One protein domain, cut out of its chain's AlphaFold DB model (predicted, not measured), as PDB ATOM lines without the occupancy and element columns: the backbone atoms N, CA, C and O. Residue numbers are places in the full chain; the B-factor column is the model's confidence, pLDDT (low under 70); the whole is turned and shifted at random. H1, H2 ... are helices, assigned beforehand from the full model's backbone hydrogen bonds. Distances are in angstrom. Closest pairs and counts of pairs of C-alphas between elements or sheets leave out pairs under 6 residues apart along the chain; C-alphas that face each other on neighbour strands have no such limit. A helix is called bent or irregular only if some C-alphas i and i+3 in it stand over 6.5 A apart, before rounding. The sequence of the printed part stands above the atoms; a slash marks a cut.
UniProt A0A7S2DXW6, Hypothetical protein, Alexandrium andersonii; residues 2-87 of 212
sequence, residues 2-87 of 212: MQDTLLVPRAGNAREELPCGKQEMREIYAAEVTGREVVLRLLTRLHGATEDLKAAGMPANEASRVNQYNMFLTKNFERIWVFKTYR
ATOM      1  N   MET A   2      -2.819 -22.708 -48.809       82.38
ATOM      2  CA  MET A   2      -1.417 -22.360 -48.492       82.38
ATOM      3  C   MET A   2      -0.505 -22.429 -49.727       82.38
ATOM      4  O   MET A   2       0.196 -21.466 -50.011       82.38
ATOM      5  N   GLN A   3      -0.580 -23.518 -50.501       86.12
ATOM      6  CA  GLN A   3       0.149 -23.670 -51.766       86.12
ATOM      7  C   GLN A   3      -0.085 -22.474 -52.697       86.12
ATOM      8  O   GLN A   3       0.866 -21.820 -53.112       86.12
ATOM      9  N   ASP A   4      -1.347 -22.157 -52.978       84.75
ATOM     10  CA  ASP A   4      -1.709 -21.064 -53.885       84.75
ATOM     11  C   ASP A   4      -1.190 -19.724 -53.356       84.75
ATOM     12  O   ASP A   4      -0.591 -18.955 -54.098       84.75
ATOM     13  N   THR A   5      -1.301 -19.498 -52.044       86.81
ATOM     14  CA  THR A   5      -0.788 -18.289 -51.386       86.81
ATOM     15  C   THR A   5       0.717 -18.141 -51.571       86.81
ATOM     16  O   THR A   5       1.179 -17.034 -51.815       86.81
ATOM     17  N   LEU A   6       1.501 -19.221 -51.489       86.12
ATOM     18  CA  LEU A   6       2.957 -19.172 -51.673       86.12
ATOM     19  C   LEU A   6       3.354 -18.934 -53.131       86.12
ATOM     20  O   LEU A   6       4.300 -18.190 -53.381       86.12
ATOM     21  N   LEU A   7       2.588 -19.497 -54.061       86.25
ATOM     22  CA  LEU A   7       2.823 -19.432 -55.501       86.25
ATOM     23  C   LEU A   7       2.382 -18.098 -56.138       86.25
ATOM     24  O   LEU A   7       2.903 -17.727 -57.191       86.25
ATOM     25  N   VAL A   8       1.463 -17.355 -55.512       85.00
ATOM     26  CA  VAL A   8       1.055 -16.017 -55.978       85.00
ATOM     27  C   VAL A   8       2.274 -15.071 -56.061       85.00
ATOM     28  O   VAL A   8       3.033 -14.988 -55.081       85.00
ATOM     29  N   PRO A   9       2.467 -14.351 -57.191       77.25
ATOM     30  CA  PRO A   9       3.524 -13.352 -57.349       77.25
ATOM     31  C   PRO A   9       3.463 -12.285 -56.258       77.25
ATOM     32  O   PRO A   9       2.401 -11.982 -55.725       77.25
ATOM     33  N   ARG A  10       4.597 -11.679 -55.914       74.62
ATOM     34  CA  ARG A  10       4.633 -10.697 -54.819       74.62
ATOM     35  C   ARG A  10       4.096  -9.347 -55.292       74.62
ATOM     36  O   ARG A  10       4.591  -8.797 -56.280       74.62
ATOM     37  N   ALA A  11       3.172  -8.742 -54.542       64.25
ATOM     38  CA  ALA A  11       2.541  -7.470 -54.922       64.25
ATOM     39  C   ALA A  11       3.548  -6.331 -55.205       64.25
ATOM     40  O   ALA A  11       3.348  -5.510 -56.098       64.25
ATOM     41  N   GLY A  12       4.671  -6.288 -54.479       60.25
ATOM     42  CA  GLY A  12       5.694  -5.244 -54.613       60.25
ATOM     43  C   GLY A  12       6.586  -5.330 -55.860       60.25
ATOM     44  O   GLY A  12       7.293  -4.349 -56.127       60.25
ATOM     45  N   ASN A  13       6.559  -6.464 -56.576       59.97
ATOM     46  CA  ASN A  13       7.357  -6.743 -57.777       59.97
ATOM     47  C   ASN A  13       6.515  -7.070 -59.012       59.97
ATOM     48  O   ASN A  13       7.070  -7.415 -60.052       59.97
ATOM     49  N   ALA A  14       5.193  -6.904 -58.924       55.09
ATOM     50  CA  ALA A  14       4.286  -7.240 -60.010       55.09
ATOM     51  C   ALA A  14       4.718  -6.597 -61.342       55.09
ATOM     52  O   ALA A  14       4.633  -7.251 -62.366       55.09
ATOM     53  N   ARG A  15       5.261  -5.368 -61.332       56.66
ATOM     54  CA  ARG A  15       5.749  -4.661 -62.537       56.66
ATOM     55  C   ARG A  15       7.074  -5.167 -63.120       56.66
ATOM     56  O   ARG A  15       7.366  -4.855 -64.267       56.66
ATOM     57  N   GLU A  16       7.906  -5.837 -62.323       59.16
ATOM     58  CA  GLU A  16       9.183  -6.412 -62.781       59.16
ATOM     59  C   GLU A  16       8.999  -7.862 -63.257       59.16
ATOM     60  O   GLU A  16       9.720  -8.316 -64.139       59.16
ATOM     61  N   GLU A  17       8.029  -8.587 -62.689       60.94
ATOM     62  CA  GLU A  17       7.743  -9.985 -63.038       60.94
ATOM     63  C   GLU A  17       6.690 -10.122 -64.149       60.94
ATOM     64  O   GLU A  17       6.734 -11.082 -64.916       60.94
ATOM     65  N   LEU A  18       5.765  -9.167 -64.254       63.56
ATOM     66  CA  LEU A  18       4.703  -9.117 -65.255       63.56
ATOM     67  C   LEU A  18       4.597  -7.678 -65.797       63.56
ATOM     68  O   LEU A  18       4.775  -6.717 -65.043       63.56
ATOM     69  N   PRO A  19       4.266  -7.472 -67.080       61.47
ATOM     70  CA  PRO A  19       3.930  -6.152 -67.613       61.47
ATOM     71  C   PRO A  19       2.535  -5.731 -67.117       61.47
ATOM     72  O   PRO A  19       1.608  -5.565 -67.897       61.47
ATOM     73  N   CYS A  20       2.366  -5.620 -65.801       63.56
ATOM     74  CA  CYS A  20       1.062  -5.503 -65.171       63.56
ATOM     75  C   CYS A  20       0.666  -4.046 -64.893       63.56
ATOM     76  O   CYS A  20       1.475  -3.188 -64.498       63.56
ATOM     77  N   GLY A  21      -0.621  -3.754 -65.080       75.38
ATOM     78  CA  GLY A  21      -1.210  -2.463 -64.736       75.38
ATOM     79  C   GLY A  21      -1.297  -2.212 -63.221       75.38
ATOM     80  O   GLY A  21      -1.082  -3.088 -62.385       75.38
ATOM     81  N   LYS A  22      -1.695  -0.988 -62.829       79.19
ATOM     82  CA  LYS A  22      -2.019  -0.675 -61.416       79.19
ATOM     83  C   LYS A  22      -3.158  -1.551 -60.870       79.19
ATOM     84  O   LYS A  22      -3.260  -1.702 -59.659       79.19
ATOM     85  N   GLN A  23      -4.021  -2.058 -61.748       82.88
ATOM     86  CA  GLN A  23      -5.158  -2.900 -61.397       82.88
ATOM     87  C   GLN A  23      -4.713  -4.323 -61.042       82.88
ATOM     88  O   GLN A  23      -4.949  -4.754 -59.919       82.88
ATOM     89  N   GLU A  24      -3.960  -4.982 -61.920       81.62
ATOM     90  CA  GLU A  24      -3.387  -6.315 -61.674       81.62
ATOM     91  C   GLU A  24      -2.538  -6.364 -60.394       81.62
ATOM     92  O   GLU A  24      -2.634  -7.302 -59.610       81.62
ATOM     93  N   MET A  25      -1.759  -5.312 -60.105       80.94
ATOM     94  CA  MET A  25      -1.014  -5.219 -58.842       80.94
ATOM     95  C   MET A  25      -1.934  -5.278 -57.608       80.94
ATOM     96  O   MET A  25      -1.580  -5.897 -56.604       80.94
ATOM     97  N   ARG A  26      -3.103  -4.622 -57.659       84.50
ATOM     98  CA  ARG A  26      -4.082  -4.661 -56.558       84.50
ATOM     99  C   ARG A  26      -4.731  -6.032 -56.447       84.50
ATOM    100  O   ARG A  26      -4.954  -6.481 -55.331       84.50
ATOM    101  N   GLU A  27      -5.014  -6.680 -57.571       86.62
ATOM    102  CA  GLU A  27      -5.587  -8.029 -57.604       86.62
ATOM    103  C   GLU A  27      -4.620  -9.049 -56.995       86.62
ATOM    104  O   GLU A  27      -5.015  -9.832 -56.134       86.62
ATOM    105  N   ILE A  28      -3.332  -8.967 -57.343       86.50
ATOM    106  CA  ILE A  28      -2.273  -9.789 -56.746       86.50
ATOM    107  C   ILE A  28      -2.191  -9.551 -55.235       86.50
ATOM    108  O   ILE A  28      -2.182 -10.504 -54.461       86.50
ATOM    109  N   TYR A  29      -2.178  -8.287 -54.803       87.00
ATOM    110  CA  TYR A  29      -2.156  -7.946 -53.379       87.00
ATOM    111  C   TYR A  29      -3.386  -8.481 -52.634       87.00
ATOM    112  O   TYR A  29      -3.257  -9.068 -51.560       87.00
ATOM    113  N   ALA A  30      -4.577  -8.320 -53.214       89.31
ATOM    114  CA  ALA A  30      -5.818  -8.826 -52.643       89.31
ATOM    115  C   ALA A  30      -5.801 -10.357 -52.531       89.31
ATOM    116  O   ALA A  30      -6.204 -10.895 -51.499       89.31
ATOM    117  N   ALA A  31      -5.286 -11.058 -53.544       88.94
ATOM    118  CA  ALA A  31      -5.121 -12.507 -53.512       88.94
ATOM    119  C   ALA A  31      -4.133 -12.950 -52.418       88.94
ATOM    120  O   ALA A  31      -4.401 -13.921 -51.709       88.94
ATOM    121  N   GLU A  32      -3.029 -12.220 -52.232       87.88
ATOM    122  CA  GLU A  32      -2.024 -12.494 -51.199       87.88
ATOM    123  C   GLU A  32      -2.612 -12.365 -49.783       87.88
ATOM    124  O   GLU A  32      -2.467 -13.270 -48.955       87.88
ATOM    125  N   VAL A  33      -3.328 -11.265 -49.519       89.88
ATOM    126  CA  VAL A  33      -3.990 -11.007 -48.229       89.88
ATOM    127  C   VAL A  33      -5.090 -12.034 -47.972       89.88
ATOM    128  O   VAL A  33      -5.114 -12.650 -46.906       89.88
ATOM    129  N   THR A  34      -5.944 -12.288 -48.966       92.19
ATOM    130  CA  THR A  34      -7.028 -13.276 -48.857       92.19
ATOM    131  C   THR A  34      -6.472 -14.672 -48.567       92.19
ATOM    132  O   THR A  34      -6.972 -15.374 -47.689       92.19
ATOM    133  N   GLY A  35      -5.401 -15.072 -49.259       91.44
ATOM    134  CA  GLY A  35      -4.730 -16.351 -49.036       91.44
ATOM    135  C   GLY A  35      -4.203 -16.497 -47.608       91.44
ATOM    136  O   GLY A  35      -4.450 -17.517 -46.955       91.44
ATOM    137  N   ARG A  36      -3.555 -15.450 -47.078       92.56
ATOM    138  CA  ARG A  36      -3.078 -15.422 -45.687       92.56
ATOM    139  C   ARG A  36      -4.225 -15.545 -44.689       92.56
ATOM    140  O   ARG A  36      -4.143 -16.355 -43.767       92.56
ATOM    141  N   GLU A  37      -5.289 -14.770 -44.868       93.62
ATOM    142  CA  GLU A  37      -6.445 -14.800 -43.971       93.62
ATOM    143  C   GLU A  37      -7.100 -16.177 -43.904       93.62
ATOM    144  O   GLU A  37      -7.516 -16.603 -42.827       93.62
ATOM    145  N   VAL A  38      -7.198 -16.882 -45.036       94.62
ATOM    146  CA  VAL A  38      -7.755 -18.240 -45.071       94.62
ATOM    147  C   VAL A  38      -6.908 -19.189 -44.224       94.62
ATOM    148  O   VAL A  38      -7.463 -19.949 -43.432       94.62
ATOM    149  N   VAL A  39      -5.578 -19.134 -44.340       93.81
ATOM    150  CA  VAL A  39      -4.686 -19.989 -43.539       93.81
ATOM    151  C   VAL A  39      -4.775 -19.644 -42.052       93.81
ATOM    152  O   VAL A  39      -4.934 -20.546 -41.232       93.81
ATOM    153  N   LEU A  40      -4.752 -18.356 -41.696       94.31
ATOM    154  CA  LEU A  40      -4.888 -17.925 -40.302       94.31
ATOM    155  C   LEU A  40      -6.231 -18.354 -39.700       94.31
ATOM    156  O   LEU A  40      -6.257 -18.876 -38.590       94.31
ATOM    157  N   ARG A  41      -7.333 -18.235 -40.451       95.31
ATOM    158  CA  ARG A  41      -8.649 -18.727 -40.015       95.31
ATOM    159  C   ARG A  41      -8.644 -20.234 -39.750       95.31
ATOM    160  O   ARG A  41      -9.253 -20.671 -38.778       95.31
ATOM    161  N   LEU A  42      -7.965 -21.031 -40.579       94.44
ATOM    162  CA  LEU A  42      -7.828 -22.474 -40.349       94.44
ATOM    163  C   LEU A  42      -7.032 -22.776 -39.072       94.44
ATOM    164  O   LEU A  42      -7.446 -23.637 -38.300       94.44
ATOM    165  N   LEU A  43      -5.952 -22.035 -38.808       94.31
ATOM    166  CA  LEU A  43      -5.170 -22.168 -37.574       94.31
ATOM    167  C   LEU A  43      -5.985 -21.783 -36.331       94.31
ATOM    168  O   LEU A  43      -5.959 -22.503 -35.335       94.31
ATOM    169  N   THR A  44      -6.773 -20.706 -36.398       95.12
ATOM    170  CA  THR A  44      -7.689 -20.324 -35.312       95.12
ATOM    171  C   THR A  44      -8.741 -21.403 -35.060       95.12
ATOM    172  O   THR A  44      -9.020 -21.724 -33.908       95.12
ATOM    173  N   ARG A  45      -9.306 -22.003 -36.117       95.62
ATOM    174  CA  ARG A  45     -10.262 -23.116 -35.981       95.62
ATOM    175  C   ARG A  45      -9.623 -24.348 -35.349       95.62
ATOM    176  O   ARG A  45     -10.265 -24.989 -34.527       95.62
ATOM    177  N   LEU A  46      -8.373 -24.651 -35.697       93.75
ATOM    178  CA  LEU A  46      -7.623 -25.752 -35.094       93.75
ATOM    179  C   LEU A  46      -7.394 -25.520 -33.593       93.75
ATOM    180  O   LEU A  46      -7.560 -26.439 -32.800       93.75
ATOM    181  N   HIS A  47      -7.084 -24.284 -33.196       94.31
ATOM    182  CA  HIS A  47      -6.960 -23.911 -31.786       94.31
ATOM    183  C   HIS A  47      -8.304 -23.988 -31.035       94.31
ATOM    184  O   HIS A  47      -8.361 -24.506 -29.923       94.31
ATOM    185  N   GLY A  48      -9.404 -23.552 -31.659       94.31
ATOM    186  CA  GLY A  48     -10.750 -23.720 -31.097       94.31
ATOM    187  C   GLY A  48     -11.109 -25.191 -30.871       94.31
ATOM    188  O   GLY A  48     -11.499 -25.564 -29.771       94.31
ATOM    189  N   ALA A  49     -10.852 -26.047 -31.866       93.94
ATOM    190  CA  ALA A  49     -11.098 -27.485 -31.760       93.94
ATOM    191  C   ALA A  49     -10.316 -28.144 -30.608       93.94
ATOM    192  O   ALA A  49     -10.807 -29.091 -29.995       93.94
ATOM    193  N   THR A  50      -9.119 -27.645 -30.271       93.06
ATOM    194  CA  THR A  50      -8.375 -28.148 -29.104       93.06
ATOM    195  C   THR A  50      -8.987 -27.754 -27.765       93.06
ATOM    196  O   THR A  50      -8.938 -28.550 -26.828       93.06
ATOM    197  N   GLU A  51      -9.596 -26.573 -27.661       92.69
ATOM    198  CA  GLU A  51     -10.323 -26.186 -26.445       92.69
ATOM    199  C   GLU A  51     -11.647 -26.953 -26.319       92.69
ATOM    200  O   GLU A  51     -11.999 -27.371 -25.216       92.69
ATOM    201  N   ASP A  52     -12.325 -27.240 -27.435       94.69
ATOM    202  CA  ASP A  52     -13.520 -28.094 -27.444       94.69
ATOM    203  C   ASP A  52     -13.192 -29.522 -26.967       94.69
ATOM    204  O   ASP A  52     -13.900 -30.086 -26.131       94.69
ATOM    205  N   LEU A  53     -12.068 -30.094 -27.419       92.62
ATOM    206  CA  LEU A  53     -11.565 -31.396 -26.949       92.62
ATOM    207  C   LEU A  53     -11.246 -31.398 -25.448       92.62
ATOM    208  O   LEU A  53     -11.541 -32.362 -24.739       92.62
ATOM    209  N   LYS A  54     -10.672 -30.306 -24.942       92.81
ATOM    210  CA  LYS A  54     -10.405 -30.121 -23.512       92.81
ATOM    211  C   LYS A  54     -11.698 -30.036 -22.702       92.81
ATOM    212  O   LYS A  54     -11.782 -30.652 -21.642       92.81
ATOM    213  N   ALA A  55     -12.717 -29.341 -23.208       92.94
ATOM    214  CA  ALA A  55     -14.043 -29.297 -22.591       92.94
ATOM    215  C   ALA A  55     -14.744 -30.670 -22.604       92.94
ATOM    216  O   ALA A  55     -15.462 -30.998 -21.661       92.94
ATOM    217  N   ALA A  56     -14.484 -31.498 -23.621       94.62
ATOM    218  CA  ALA A  56     -14.996 -32.866 -23.736       94.62
ATOM    219  C   ALA A  56     -14.299 -33.890 -22.810       94.62
ATOM    220  O   ALA A  56     -14.657 -35.066 -22.828       94.62
ATOM    221  N   GLY A  57     -13.331 -33.463 -21.990       93.38
ATOM    222  CA  GLY A  57     -12.669 -34.313 -20.997       93.38
ATOM    223  C   GLY A  57     -11.279 -34.816 -21.390       93.38
ATOM    224  O   GLY A  57     -10.759 -35.709 -20.720       93.38
ATOM    225  N   MET A  58     -10.652 -34.257 -22.436       93.44
ATOM    226  CA  MET A  58      -9.254 -34.570 -22.763       93.44
ATOM    227  C   MET A  58      -8.330 -34.252 -21.567       93.44
ATOM    228  O   MET A  58      -8.423 -33.160 -20.992       93.44
ATOM    229  N   PRO A  59      -7.397 -35.155 -21.203       93.94
ATOM    230  CA  PRO A  59      -6.438 -34.908 -20.134       93.94
ATOM    231  C   PRO A  59      -5.639 -33.621 -20.370       93.94
ATOM    232  O   PRO A  59      -5.110 -33.386 -21.458       93.94
ATOM    233  N   ALA A  60      -5.476 -32.805 -19.325       89.31
ATOM    234  CA  ALA A  60      -4.805 -31.503 -19.427       89.31
ATOM    235  C   ALA A  60      -3.375 -31.593 -20.001       89.31
ATOM    236  O   ALA A  60      -2.938 -30.708 -20.738       89.31
ATOM    237  N   ASN A  61      -2.664 -32.686 -19.706       92.00
ATOM    238  CA  ASN A  61      -1.309 -32.931 -20.202       92.00
ATOM    239  C   ASN A  61      -1.271 -33.142 -21.725       92.00
ATOM    240  O   ASN A  61      -0.336 -32.685 -22.381       92.00
ATOM    241  N   GLU A  62      -2.276 -33.813 -22.289       92.38
ATOM    242  CA  GLU A  62      -2.387 -34.053 -23.731       92.38
ATOM    243  C   GLU A  62      -2.836 -32.784 -24.450       92.38
ATOM    244  O   GLU A  62      -2.175 -32.353 -25.395       92.38
ATOM    245  N   ALA A  63      -3.863 -32.110 -23.925       91.38
ATOM    246  CA  ALA A  63      -4.339 -30.835 -24.457       91.38
ATOM    247  C   ALA A  63      -3.211 -29.786 -24.526       91.38
ATOM    248  O   ALA A  63      -3.049 -29.094 -25.534       91.38
ATOM    249  N   SER A  64      -2.360 -29.720 -23.493       92.19
ATOM    250  CA  SER A  64      -1.187 -28.840 -23.492       92.19
ATOM    251  C   SER A  64      -0.198 -29.169 -24.614       92.19
ATOM    252  O   SER A  64       0.378 -28.246 -25.193       92.19
ATOM    253  N   ARG A  65       0.028 -30.450 -24.933       94.44
ATOM    254  CA  ARG A  65       0.940 -30.858 -26.019       94.44
ATOM    255  C   ARG A  65       0.367 -30.500 -27.385       94.44
ATOM    256  O   ARG A  65       1.083 -29.935 -28.208       94.44
ATOM    257  N   VAL A  66      -0.923 -30.753 -27.612       93.25
ATOM    258  CA  VAL A  66      -1.572 -30.380 -28.880       93.25
ATOM    259  C   VAL A  66      -1.515 -28.863 -29.086       93.25
ATOM    260  O   VAL A  66      -1.158 -28.394 -30.168       93.25
ATOM    261  N   ASN A  67      -1.747 -28.078 -28.030       92.81
ATOM    262  CA  ASN A  67      -1.636 -26.626 -28.117       92.81
ATOM    263  C   ASN A  67      -0.201 -26.147 -28.430       92.81
ATOM    264  O   ASN A  67      -0.012 -25.201 -29.198       92.81
ATOM    265  N   GLN A  68       0.828 -26.821 -27.904       94.50
ATOM    266  CA  GLN A  68       2.223 -26.541 -28.277       94.50
ATOM    267  C   GLN A  68       2.472 -26.790 -29.771       94.50
ATOM    268  O   GLN A  68       3.085 -25.950 -30.433       94.50
ATOM    269  N   TYR A  69       1.956 -27.888 -30.331       94.81
ATOM    270  CA  TYR A  69       2.067 -28.156 -31.768       94.81
ATOM    271  C   TYR A  69       1.328 -27.115 -32.618       94.81
ATOM    272  O   TYR A  69       1.881 -26.645 -33.615       94.81
ATOM    273  N   ASN A  70       0.146 -26.663 -32.190       95.06
ATOM    274  CA  ASN A  70      -0.577 -25.568 -32.847       95.06
ATOM    275  C   ASN A  70       0.229 -24.259 -32.848       95.06
ATOM    276  O   ASN A  70       0.287 -23.547 -33.861       95.06
ATOM    277  N   MET A  71       0.906 -23.956 -31.738       94.44
ATOM    278  CA  MET A  71       1.805 -22.806 -31.641       94.44
ATOM    279  C   MET A  71       2.998 -22.943 -32.598       94.44
ATOM    280  O   MET A  71       3.343 -21.986 -33.297       94.44
ATOM    281  N   PHE A  72       3.611 -24.128 -32.687       96.25
ATOM    282  CA  PHE A  72       4.696 -24.376 -33.639       96.25
ATOM    283  C   PHE A  72       4.235 -24.232 -35.089       96.25
ATOM    284  O   PHE A  72       4.929 -23.589 -35.876       96.25
ATOM    285  N   LEU A  73       3.058 -24.755 -35.434       94.00
ATOM    286  CA  LEU A  73       2.484 -24.623 -36.772       94.00
ATOM    287  C   LEU A  73       2.287 -23.148 -37.151       94.00
ATOM    288  O   LEU A  73       2.733 -22.719 -38.216       94.00
ATOM    289  N   THR A  74       1.712 -22.356 -36.245       95.56
ATOM    290  CA  THR A  74       1.503 -20.912 -36.444       95.56
ATOM    291  C   THR A  74       2.828 -20.167 -36.600       95.56
ATOM    292  O   THR A  74       3.006 -19.387 -37.537       95.56
ATOM    293  N   LYS A  75       3.804 -20.450 -35.730       96.19
ATOM    294  CA  LYS A  75       5.143 -19.850 -35.791       96.19
ATOM    295  C   LYS A  75       5.864 -20.183 -37.098       96.19
ATOM    296  O   LYS A  75       6.514 -19.315 -37.679       96.19
ATOM    297  N   ASN A  76       5.779 -21.430 -37.553       94.81
ATOM    298  CA  ASN A  76       6.400 -21.862 -38.803       94.81
ATOM    299  C   ASN A  76       5.709 -21.232 -40.017       94.81
ATOM    300  O   ASN A  76       6.401 -20.780 -40.928       94.81
ATOM    301  N   PHE A  77       4.380 -21.107 -40.002       94.25
ATOM    302  CA  PHE A  77       3.652 -20.383 -41.041       94.25
ATOM    303  C   PHE A  77       4.083 -18.913 -41.131       94.25
ATOM    304  O   PHE A  77       4.435 -18.446 -42.214       94.25
ATOM    305  N   GLU A  78       4.131 -18.197 -40.006       94.25
ATOM    306  CA  GLU A  78       4.562 -16.793 -39.985       94.25
ATOM    307  C   GLU A  78       6.022 -16.630 -40.429       94.25
ATOM    308  O   GLU A  78       6.352 -15.692 -41.150       94.25
ATOM    309  N   ARG A  79       6.905 -17.582 -40.102       94.06
ATOM    310  CA  ARG A  79       8.278 -17.599 -40.636       94.06
ATOM    311  C   ARG A  79       8.301 -17.720 -42.157       94.06
ATOM    312  O   ARG A  79       8.999 -16.948 -42.808       94.06
ATOM    313  N   ILE A  80       7.536 -18.653 -42.726       91.81
ATOM    314  CA  ILE A  80       7.427 -18.813 -44.185       91.81
ATOM    315  C   ILE A  80       6.866 -17.532 -44.815       91.81
ATOM    316  O   ILE A  80       7.364 -17.082 -45.849       91.81
ATOM    317  N   TRP A  81       5.873 -16.913 -44.177       91.12
ATOM    318  CA  TRP A  81       5.297 -15.651 -44.628       91.12
ATOM    319  C   TRP A  81       6.321 -14.511 -44.632       91.12
ATOM    320  O   TRP A  81       6.418 -13.773 -45.614       91.12
ATOM    321  N   VAL A  82       7.130 -14.391 -43.578       90.06
ATOM    322  CA  VAL A  82       8.234 -13.424 -43.522       90.06
ATOM    323  C   VAL A  82       9.236 -13.689 -44.640       90.06
ATOM    324  O   VAL A  82       9.607 -12.746 -45.327       90.06
ATOM    325  N   PHE A  83       9.625 -14.938 -44.906       88.81
ATOM    326  CA  PHE A  83      10.514 -15.250 -46.034       88.81
ATOM    327  C   PHE A  83       9.909 -14.882 -47.389       88.81
ATOM    328  O   PHE A  83      10.603 -14.337 -48.245       88.81
ATOM    329  N   LYS A  84       8.610 -15.131 -47.585       86.56
ATOM    330  CA  LYS A  84       7.908 -14.725 -48.808       86.56
ATOM    331  C   LYS A  84       7.888 -13.199 -48.957       86.56
ATOM    332  O   LYS A  84       8.145 -12.691 -50.048       86.56
ATOM    333  N   THR A  85       7.587 -12.472 -47.882       84.50
ATOM    334  CA  THR A  85       7.397 -11.010 -47.896       84.50
ATOM    335  C   THR A  85       8.685 -10.204 -47.722       84.50
ATOM    336  O   THR A  85       8.680  -8.998 -47.984       84.50
ATOM    337  N   TYR A  86       9.784 -10.846 -47.316       85.81
ATOM    338  CA  TYR A  86      11.084 -10.208 -47.145       85.81
ATOM    339  C   TYR A  86      11.536  -9.512 -48.431       85.81
ATOM    340  O   TYR A  86      11.330 -10.013 -49.540       85.81
ATOM    341  N   ARG A  87      12.154  -8.334 -48.268       75.94
ATOM    342  CA  ARG A  87      12.523  -7.460 -49.376       75.94
ATOM    343  C   ARG A  87      13.876  -6.786 -49.177       75.94
ATOM    344  O   ARG A  87      14.103  -6.110 -48.174       75.94
TER     345      ARG A  87
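This is residues 2 to 87 of the 212 residues of the protein "Hypothetical protein" of Alexandrium andersonii (UniProt A0A7S2DXW6). A long helical hairpin makes the rod: H3 runs nearly its whole length, and H4 folds back beside it, closest near the turn. The short helices H1 and H2 pack on the half of H3 away from that turn. The printed part has 86 residues with four named helices, H1, H2, H3 and H4 along the chain, and no named strand; its class is all helix. It is only just loose, close to extended, with a radius of gyration of the C-alphas of 17.5 A and spans of 57 by 20 by 14 A.

H3, residues 22 to 55, is the hub, touching three helices. With residues 43 to 54 alone it touches H4, residues 60 to 85, in a helical hairpin at a shallow tilt of 9 degrees, opposite ways; the closest C-alphas, of Lys 54 and Ala 63, are 6.2 A apart. H1, residues 2 to 7, touches H3 residues 31 to 39 alone, closest at the C-alphas of Thr 5 and Gly 35, 5.0 A. H2, residues 11 to 17, touches H3 residues 24 to 32 alone at a steep tilt of 43 degrees, also a hairpin; the closest C-alphas, of Ala 11 and Tyr 29, are 5.0 A apart. H1 and H4 are close but not clearly touching, with the C-alphas of Leu 6 and Lys 84 at 7.2 A. H2 is apart from H1 and H4. Packing is mostly aligned, only just: 2 of 3 touching pairs are at a shallow tilt. Every O i to N i+4 pair is within hydrogen-bond range in H1 and H4, 29 of 30 in H3, and 1 of 3 in H2, which has 1 of 4 O i to N i+3 pairs within range.

H3 measures 49.7 A from C-alpha 22 at (-2.019, -0.675, -61.416) to C-alpha 55. H4 measures 37.1 A and ends at C-alpha 85, (7.397, -11.010, -47.896). H1 spans 8.7 A from C-alpha 2 at (-1.417, -22.360, -48.492). H2 spans 10.0 A and is irregular: C-alphas 12 and 15 are 7.9 A apart.

The two farthest C-alphas, of Pro 19 and Gly 57, are 56.9 A apart. The printed part has no cut, and its three links are tight. Residues 11 to 20 are under 70 in pLDDT; the mean of the printed part is 86.8.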